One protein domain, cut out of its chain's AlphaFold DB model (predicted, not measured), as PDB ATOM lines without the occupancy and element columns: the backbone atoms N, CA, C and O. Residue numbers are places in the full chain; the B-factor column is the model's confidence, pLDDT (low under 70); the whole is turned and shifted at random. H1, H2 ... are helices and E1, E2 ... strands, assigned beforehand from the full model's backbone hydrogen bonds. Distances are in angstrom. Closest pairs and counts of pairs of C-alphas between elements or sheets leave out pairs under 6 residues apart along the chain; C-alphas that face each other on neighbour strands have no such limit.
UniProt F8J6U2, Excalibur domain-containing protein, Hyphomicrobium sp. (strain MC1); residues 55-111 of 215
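This is residues 55 to 111 of the 215 residues of the protein "Excalibur domain-containing protein" of Hyphomicrobium sp. (strain MC1) (UniProt F8J6U2). With little regular structure, this is a loose rod of loops: a head of two short paired strands, E2 and E3, with helix H1 near one end, and a thin tail where E1 and E4 meet. The 57 printed residues run E1, E2, H1, E3, E4, mixed in class, with 17 in named elements; E2 and E3 are antiparallel. The radius of gyration of the C-alphas is 13.5 A and the spans are 43 by 17 by 17 A.

E1, residues 60 to 62, begins at C-alpha 60 (42.388, 35.708, -23.379) and is 5.9 A long. E2 is residues 74 to 76, 6.5 A; H1 residues 88 to 92, 5.3 A; E3 residues 100 to 102, 6.3 A. E4, residues 108 to 110, 6.0 A, ends at C-alpha 110 (46.708, 36.761, -27.920).

E1 and E4 meet only at a point, C-alphas 61 and 109, 5.5 A. E2 and E3 are antiparallel at 153 degrees, with N 75 and O 101 within hydrogen-bond range at 2.8 A. Residues 74 to 75 of E2 also pair, antiparallel, with residues 82 to 83. The closest C-alphas of H1 and E3, Cys 92 and Cys 100, are 5.0 A apart. In H1 the O i to N i+4 pair is within hydrogen-bond range. E1 and H1 are apart.

The C-alphas farthest apart, Thr 55 and Ser 90, are 43.6 A apart. The printed part has no cut; the links E1 to E2 and E2 to H1 are long. pLDDT is under 70 in residues 55 to 62 and 104 to 111.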
ATOM      1  N   THR A  55      38.805  25.446 -24.980       56.31
ATOM      2  CA  THR A  55      39.757  24.473 -24.419       56.31
ATOM      3  C   THR A  55      41.110  25.081 -24.025       56.31
ATOM      4  O   THR A  55      41.945  24.398 -23.429       56.31
ATOM      5  N   MET A  56      41.346  26.365 -24.319       55.72
ATOM      6  CA  MET A  56      42.603  27.056 -24.036       55.72
ATOM      7  C   MET A  56      42.485  27.913 -22.769       55.72
ATOM      8  O   MET A  56      42.051  29.057 -22.811       55.72
ATOM      9  N   SER A  57      42.933  27.385 -21.628       52.00
ATOM     10  CA  SER A  57      42.824  28.046 -20.314       52.00
ATOM     11  C   SER A  57      43.711  29.291 -20.108       52.00
ATOM     12  O   SER A  57      43.664  29.888 -19.036       52.00
ATOM     13  N   HIS A  58      44.521  29.700 -21.096       53.28
ATOM     14  CA  HIS A  58      45.442  30.847 -20.985       53.28
ATOM     15  C   HIS A  58      45.496  31.749 -22.226       53.28
ATOM     16  O   HIS A  58      46.464  32.487 -22.413       53.28
ATOM     17  N   CYS A  59      44.485  31.695 -23.088       51.75
ATOM     18  CA  CYS A  59      44.405  32.608 -24.220       51.75
ATOM     19  C   CYS A  59      43.176  33.488 -24.030       51.75
ATOM     20  O   CYS A  59      42.040  33.065 -24.229       51.75
ATOM     21  N   GLU A  60      43.427  34.710 -23.563       53.81
ATOM     22  CA  GLU A  60      42.388  35.708 -23.379       53.81
ATOM     23  C   GLU A  60      42.045  36.293 -24.747       53.81
ATOM     24  O   GLU A  60      42.875  36.875 -25.447       53.81
ATOM     25  N   VAL A  61      40.803  36.072 -25.157       58.16
ATOM     26  CA  VAL A  61      40.206  36.747 -26.299       58.16
ATOM     27  C   VAL A  61      39.993  38.195 -25.886       58.16
ATOM     28  O   VAL A  61      39.071  38.495 -25.132       58.16
ATOM     29  N   TYR A  62      40.840  39.097 -26.376       62.09
ATOM     30  CA  TYR A  62      40.603  40.526 -26.233       62.09
ATOM     31  C   TYR A  62      40.254  41.131 -27.589       62.09
ATOM     32  O   TYR A  62      40.853  40.835 -28.628       62.09
ATOM     33  N   CYS A  63      39.233  41.981 -27.585       72.44
ATOM     34  CA  CYS A  63      38.895  42.768 -28.757       72.44
ATOM     35  C   CYS A  63      39.883  43.933 -28.850       72.44
ATOM     36  O   CYS A  63      40.028  44.707 -27.901       72.44
ATOM     37  N   SER A  64      40.560  44.067 -29.991       78.06
ATOM     38  CA  SER A  64      41.417  45.214 -30.286       78.06
ATOM     39  C   SER A  64      41.030  45.840 -31.624       78.06
ATOM     40  O   SER A  64      40.591  45.145 -32.533       78.06
ATOM     41  N   GLY A  65      41.184  47.161 -31.730       86.31
ATOM     42  CA  GLY A  65      40.845  47.923 -32.933       86.31
ATOM     43  C   GLY A  65      39.521  48.685 -32.851       86.31
ATOM     44  O   GLY A  65      38.839  48.733 -31.818       86.31
ATOM     45  N   CYS A  66      39.189  49.360 -33.947       87.75
ATOM     46  CA  CYS A  66      37.936  50.091 -34.065       87.75
ATOM     47  C   CYS A  66      36.754  49.118 -34.167       87.75
ATOM     48  O   CYS A  66      36.800  48.155 -34.916       87.75
ATOM     49  N   GLY A  67      35.680  49.372 -33.411       84.62
ATOM     50  CA  GLY A  67      34.489  48.505 -33.364       84.62
ATOM     51  C   GLY A  67      34.295  47.753 -32.044       84.62
ATOM     52  O   GLY A  67      33.158  47.485 -31.666       84.62
ATOM     53  N   CYS A  68      35.352  47.552 -31.253       83.12
ATOM     54  CA  CYS A  68      35.275  46.833 -29.972       83.12
ATOM     55  C   CYS A  68      34.345  47.453 -28.926       83.12
ATOM     56  O   CYS A  68      33.842  46.763 -28.045       83.12
ATOM     57  N   LYS A  69      34.103  48.762 -29.019       80.88
ATOM     58  CA  LYS A  69      33.162  49.488 -28.155       80.88
ATOM     59  C   LYS A  69      31.770  49.648 -28.794       80.88
ATOM     60  O   LYS A  69      31.055  50.578 -28.441       80.88
ATOM     61  N   GLY A  70      31.411  48.807 -29.771       82.38
ATOM     62  CA  GLY A  70      30.124  48.860 -30.487       82.38
ATOM     63  C   GLY A  70      30.050  49.898 -31.616       82.38
ATOM     64  O   GLY A  70      28.964  50.272 -32.058       82.38
ATOM     65  N   GLY A  71      31.200  50.404 -32.072       85.31
ATOM     66  CA  GLY A  71      31.288  51.368 -33.174       85.31
ATOM     67  C   GLY A  71      31.286  50.710 -34.561       85.31
ATOM     68  O   GLY A  71      31.383  49.489 -34.663       85.31
ATOM     69  N   PRO A  72      31.260  51.503 -35.645       89.56
ATOM     70  CA  PRO A  72      31.160  50.994 -37.016       89.56
ATOM     71  C   PRO A  72      32.421  50.290 -37.545       89.56
ATOM     72  O   PRO A  72      32.410  49.780 -38.661       89.56
ATOM     73  N   GLY A  73      33.516  50.269 -36.781       91.12
ATOM     74  CA  GLY A  73      34.729  49.548 -37.167       91.12
ATOM     75  C   GLY A  73      35.623  50.277 -38.166       91.12
ATOM     76  O   GLY A  73      36.329  49.635 -38.932       91.12
ATOM     77  N   TYR A  74      35.605  51.611 -38.190       92.44
ATOM     78  CA  TYR A  74      36.445  52.405 -39.090       92.44
ATOM     79  C   TYR A  74      37.476  53.214 -38.320       92.44
ATOM     80  O   TYR A  74      37.149  53.837 -37.309       92.44
ATOM     81  N   ARG A  75      38.703  53.245 -38.839       93.81
ATOM     82  CA  ARG A  75      39.756  54.173 -38.435       93.81
ATOM     83  C   ARG A  75      39.916  55.243 -39.503       93.81
ATOM     84  O   ARG A  75      40.059  54.930 -40.682       93.81
ATOM     85  N   SER A  76      39.907  56.502 -39.093       96.06
ATOM     86  CA  SER A  76      40.207  57.616 -39.989       96.06
ATOM     87  C   SER A  76      41.650  57.542 -40.482       96.06
ATOM     88  O   SER A  76      42.566  57.391 -39.674       96.06
ATOM     89  N   ASN A  77      41.860  57.703 -41.791       96.00
ATOM     90  CA  ASN A  77      43.206  57.737 -42.364       96.00
ATOM     91  C   ASN A  77      43.935  59.050 -42.045       96.00
ATOM     92  O   ASN A  77      45.160  59.078 -42.049       96.00
ATOM     93  N   SER A  78      43.200  60.132 -41.759       94.12
ATOM     94  CA  SER A  78      43.790  61.439 -41.444       94.12
ATOM     95  C   SER A  78      44.163  61.581 -39.972       94.12
ATOM     96  O   SER A  78      45.208  62.138 -39.658       94.12
ATOM     97  N   THR A  79      43.315  61.087 -39.064       93.88
ATOM     98  CA  THR A  79      43.516  61.256 -37.615       93.88
ATOM     99  C   THR A  79      44.039  60.001 -36.929       93.88
ATOM    100  O   THR A  79      44.484  60.068 -35.788       93.88
ATOM    101  N   GLY A  80      43.946  58.831 -37.570       93.06
ATOM    102  CA  GLY A  80      44.294  57.551 -36.952       93.06
ATOM    103  C   GLY A  80      43.346  57.122 -35.825       93.06
ATOM    104  O   GLY A  80      43.597  56.108 -35.173       93.06
ATOM    105  N   HIS A  81      42.252  57.848 -35.575       94.25
ATOM    106  CA  HIS A  81      41.283  57.535 -34.523       94.25
ATOM    107  C   HIS A  81      40.096  56.722 -35.045       94.25
ATOM    108  O   HIS A  81      39.733  56.797 -36.220       94.25
ATOM    109  N   CYS A  82      39.470  55.958 -34.145       93.62
ATOM    110  CA  CYS A  82      38.239  55.239 -34.451       93.62
ATOM    111  C   CYS A  82      37.072  56.204 -34.627       93.62
ATOM    112  O   CYS A  82      36.869  57.095 -33.803       93.62
ATOM    113  N   VAL A  83      36.295  55.991 -35.678       94.44
ATOM    114  CA  VAL A  83      35.166  56.841 -36.044       94.44
ATOM    115  C   VAL A  83      33.879  56.239 -35.489       94.44
ATOM    116  O   VAL A  83      33.661  55.031 -35.586       94.44
ATOM    117  N   GLY A  84      33.040  57.071 -34.872       92.50
ATOM    118  CA  GLY A  84      31.725  56.679 -34.367       92.50
ATOM    119  C   GLY A  84      30.642  56.726 -35.447       92.50
ATOM    120  O   GLY A  84      30.826  57.324 -36.503       92.50
ATOM    121  N   TRP A  85      29.477  56.135 -35.168       93.19
ATOM    122  CA  TRP A  85      28.339  56.109 -36.101       93.19
ATOM    123  C   TRP A  85      27.890  57.499 -36.561       93.19
ATOM    124  O   TRP A  85      27.570  57.683 -37.730       93.19
ATOM    125  N   LYS A  86      27.903  58.482 -35.655       94.50
ATOM    126  CA  LYS A  86      27.495  59.863 -35.946       94.50
ATOM    127  C   LYS A  86      28.413  60.548 -36.966       94.50
ATOM    128  O   LYS A  86      27.940  61.355 -37.759       94.50
ATOM    129  N   ASP A  87      29.696  60.197 -36.960       94.88
ATOM    130  CA  ASP A  87      30.739  60.927 -37.687       94.88
ATOM    131  C   ASP A  87      31.253  60.162 -38.913       94.88
ATOM    132  O   ASP A  87      32.107  60.649 -39.648       94.88
ATOM    133  N   ILE A  88      30.743  58.954 -39.169       93.38
ATOM    134  CA  ILE A  88      31.264  58.094 -40.234       93.38
ATOM    135  C   ILE A  88      31.144  58.729 -41.620       93.38
ATOM    136  O   ILE A  88      32.090  58.684 -42.399       93.38
ATOM    137  N   VAL A  89      30.025  59.381 -41.931       94.69
ATOM    138  CA  VAL A  89      29.837  60.004 -43.249       94.69
ATOM    139  C   VAL A  89      30.665  61.283 -43.371       94.69
ATOM    140  O   VAL A  89      31.322  61.501 -44.391       94.69
ATOM    141  N   SER A  90      30.699  62.110 -42.323       95.94
ATOM    142  CA  SER A  90      31.438  63.378 -42.336       95.94
ATOM    143  C   SER A  90      32.954  63.161 -42.383       95.94
ATOM    144  O   SER A  90      33.643  63.849 -43.140       95.94
ATOM    145  N   VAL A  91      33.471  62.166 -41.657       96.06
ATOM    146  CA  VAL A  91      34.904  61.842 -41.585       96.06
ATOM    147  C   VAL A  91      35.330  60.904 -42.715       96.06
ATOM    148  O   VAL A  91      36.263  61.218 -43.452       96.06
ATOM    149  N   CYS A  92      34.642  59.777 -42.907       95.69
ATOM    150  CA  CYS A  92      35.045  58.750 -43.873       95.69
ATOM    151  C   CYS A  92      34.507  58.989 -45.292       95.69
ATOM    152  O   CYS A  92      35.020  58.415 -46.254       95.69
ATOM    153  N   GLY A  93      33.523  59.880 -45.447       94.00
ATOM    154  CA  GLY A  93      32.796  60.103 -46.701       94.00
ATOM    155  C   GLY A  93      31.569  59.197 -46.825       94.00
ATOM    156  O   GLY A  93      31.374  58.320 -45.979       94.00
ATOM    157  N   PRO A  94      30.736  59.388 -47.861       93.50
ATOM    158  CA  PRO A  94      29.654  58.456 -48.166       93.50
ATOM    159  C   PRO A  94      30.211  57.040 -48.418       93.50
ATOM    160  O   PRO A  94      31.411  56.894 -48.689       93.50
ATOM    161  N   PRO A  95      29.378  55.987 -48.322       88.12
ATOM    162  CA  PRO A  95      29.763  54.637 -48.732       88.12
ATOM    163  C   PRO A  95      30.459  54.671 -50.108       88.12
ATOM    164  O   PRO A  95      29.962  55.351 -51.005       88.12
ATOM    165  N   PRO A  96      31.632  54.026 -50.288       89.38
ATOM    166  CA  PRO A  96      32.240  52.976 -49.463       89.38
ATOM    167  C   PRO A  96      33.196  53.462 -48.350       89.38
ATOM    168  O   PRO A  96      34.048  52.693 -47.911       89.38
ATOM    169  N   HIS A  97      33.072  54.709 -47.878       92.50
ATOM    170  CA  HIS A  97      33.873  55.275 -46.780       92.50
ATOM    171  C   HIS A  97      35.388  55.331 -47.073       92.50
ATOM    172  O   HIS A  97      36.213  55.054 -46.204       92.50
ATOM    173  N   ALA A  98      35.761  55.726 -48.295       93.44
ATOM    174  CA  ALA A  98      37.132  55.669 -48.823       93.44
ATOM    175  C   ALA A  98      38.197  56.447 -48.017       93.44
ATOM    176  O   ALA A  98      39.390  56.184 -48.168       93.44
ATOM    177  N   ARG A  99      37.800  57.397 -47.157       94.56
ATOM    178  CA  ARG A  99      38.735  58.162 -46.305       94.56
ATOM    179  C   ARG A  99      39.081  57.455 -44.990       94.56
ATOM    180  O   ARG A  99      39.873  57.978 -44.205       94.56
ATOM    181  N   CYS A 100      38.504  56.285 -44.741       95.25
ATOM    182  CA  CYS A 100      38.779  55.482 -43.563       95.25
ATOM    183  C   CYS A 100      39.178  54.061 -43.940       95.25
ATOM    184  O   CYS A 100      38.674  53.476 -44.897       95.25
ATOM    185  N   THR A 101      40.042  53.483 -43.120       92.75
ATOM    186  CA  THR A 101      40.369  52.066 -43.175       92.75
ATOM    187  C   THR A 101      39.386  51.313 -42.293       92.75
ATOM    188  O   THR A 101      39.195  51.643 -41.122       92.75
ATOM    189  N   ARG A 102      38.733  50.302 -42.859       88.19
ATOM    190  CA  ARG A 102      37.833  49.427 -42.112       88.19
ATOM    191  C   ARG A 102      38.665  48.413 -41.319       88.19
ATOM    192  O   ARG A 102      39.350  47.582 -41.906       88.19
ATOM    193  N   GLU A 103      38.593  48.474 -39.996       82.56
ATOM    194  CA  GLU A 103      39.258  47.552 -39.076       82.56
ATOM    195  C   GLU A 103      38.268  46.503 -38.592       82.56
ATOM    196  O   GLU A 103      37.561  46.670 -37.602       82.56
ATOM    197  N   CYS A 104      38.190  45.397 -39.314       66.06
ATOM    198  CA  CYS A 104      37.324  44.295 -38.925       66.06
ATOM    199  C   CYS A 104      38.035  43.371 -37.963       66.06
ATOM    200  O   CYS A 104      38.517  42.307 -38.342       66.06
ATOM    201  N   ALA A 105      38.098  43.795 -36.710       62.72
ATOM    202  CA  ALA A 105      38.676  43.005 -35.641       62.72
ATOM    203  C   ALA A 105      37.688  42.916 -34.471       62.72
ATOM    204  O   ALA A 105      37.711  43.762 -33.581       62.72
ATOM    205  N   PRO A 106      36.800  41.903 -34.438       55.84
ATOM    206  CA  PRO A 106      36.012  41.653 -33.238       55.84
ATOM    207  C   PRO A 106      36.809  40.899 -32.160       55.84
ATOM    208  O   PRO A 106      36.424  40.945 -30.999       55.84
ATOM    209  N   VAL A 107      37.917  40.228 -32.498       51.72
ATOM    210  CA  VAL A 107      38.754  39.464 -31.557       51.72
ATOM    211  C   VAL A 107      40.142  39.253 -32.164       51.72
ATOM    212  O   VAL A 107      40.238  38.794 -33.300       51.72
ATOM    213  N   VAL A 108      41.211  39.492 -31.401       54.88
ATOM    214  CA  VAL A 108      42.531  38.912 -31.696       54.88
ATOM    215  C   VAL A 108      42.834  37.824 -30.668       54.88
ATOM    216  O   VAL A 108      42.614  38.006 -29.472       54.88
ATOM    217  N   ALA A 109      43.322  36.670 -31.124       53.78
ATOM    218  CA  ALA A 109      43.855  35.659 -30.221       53.78
ATOM    219  C   ALA A 109      45.251  36.108 -29.774       53.78
ATOM    220  O   ALA A 109      46.177  36.164 -30.583       53.78
ATOM    221  N   GLY A 110      45.407  36.446 -28.497       50.97
ATOM    222  CA  GLY A 110      46.708  36.761 -27.920       50.97
ATOM    223  C   GLY A 110      46.838  36.129 -26.547       50.97
ATOM    224  O   GLY A 110      46.140  36.507 -25.615       50.97
ATOM    225  N   CYS A 111      47.741  35.165 -26.402       48.22
ATOM    226  CA  CYS A 111      48.065  34.613 -25.091       48.22
ATOM    227  C   CYS A 111      49.115  35.552 -24.458       48.22
ATOM    228  O   CYS A 111      50.250  35.640 -24.933       48.22
TER     229      CYS A 111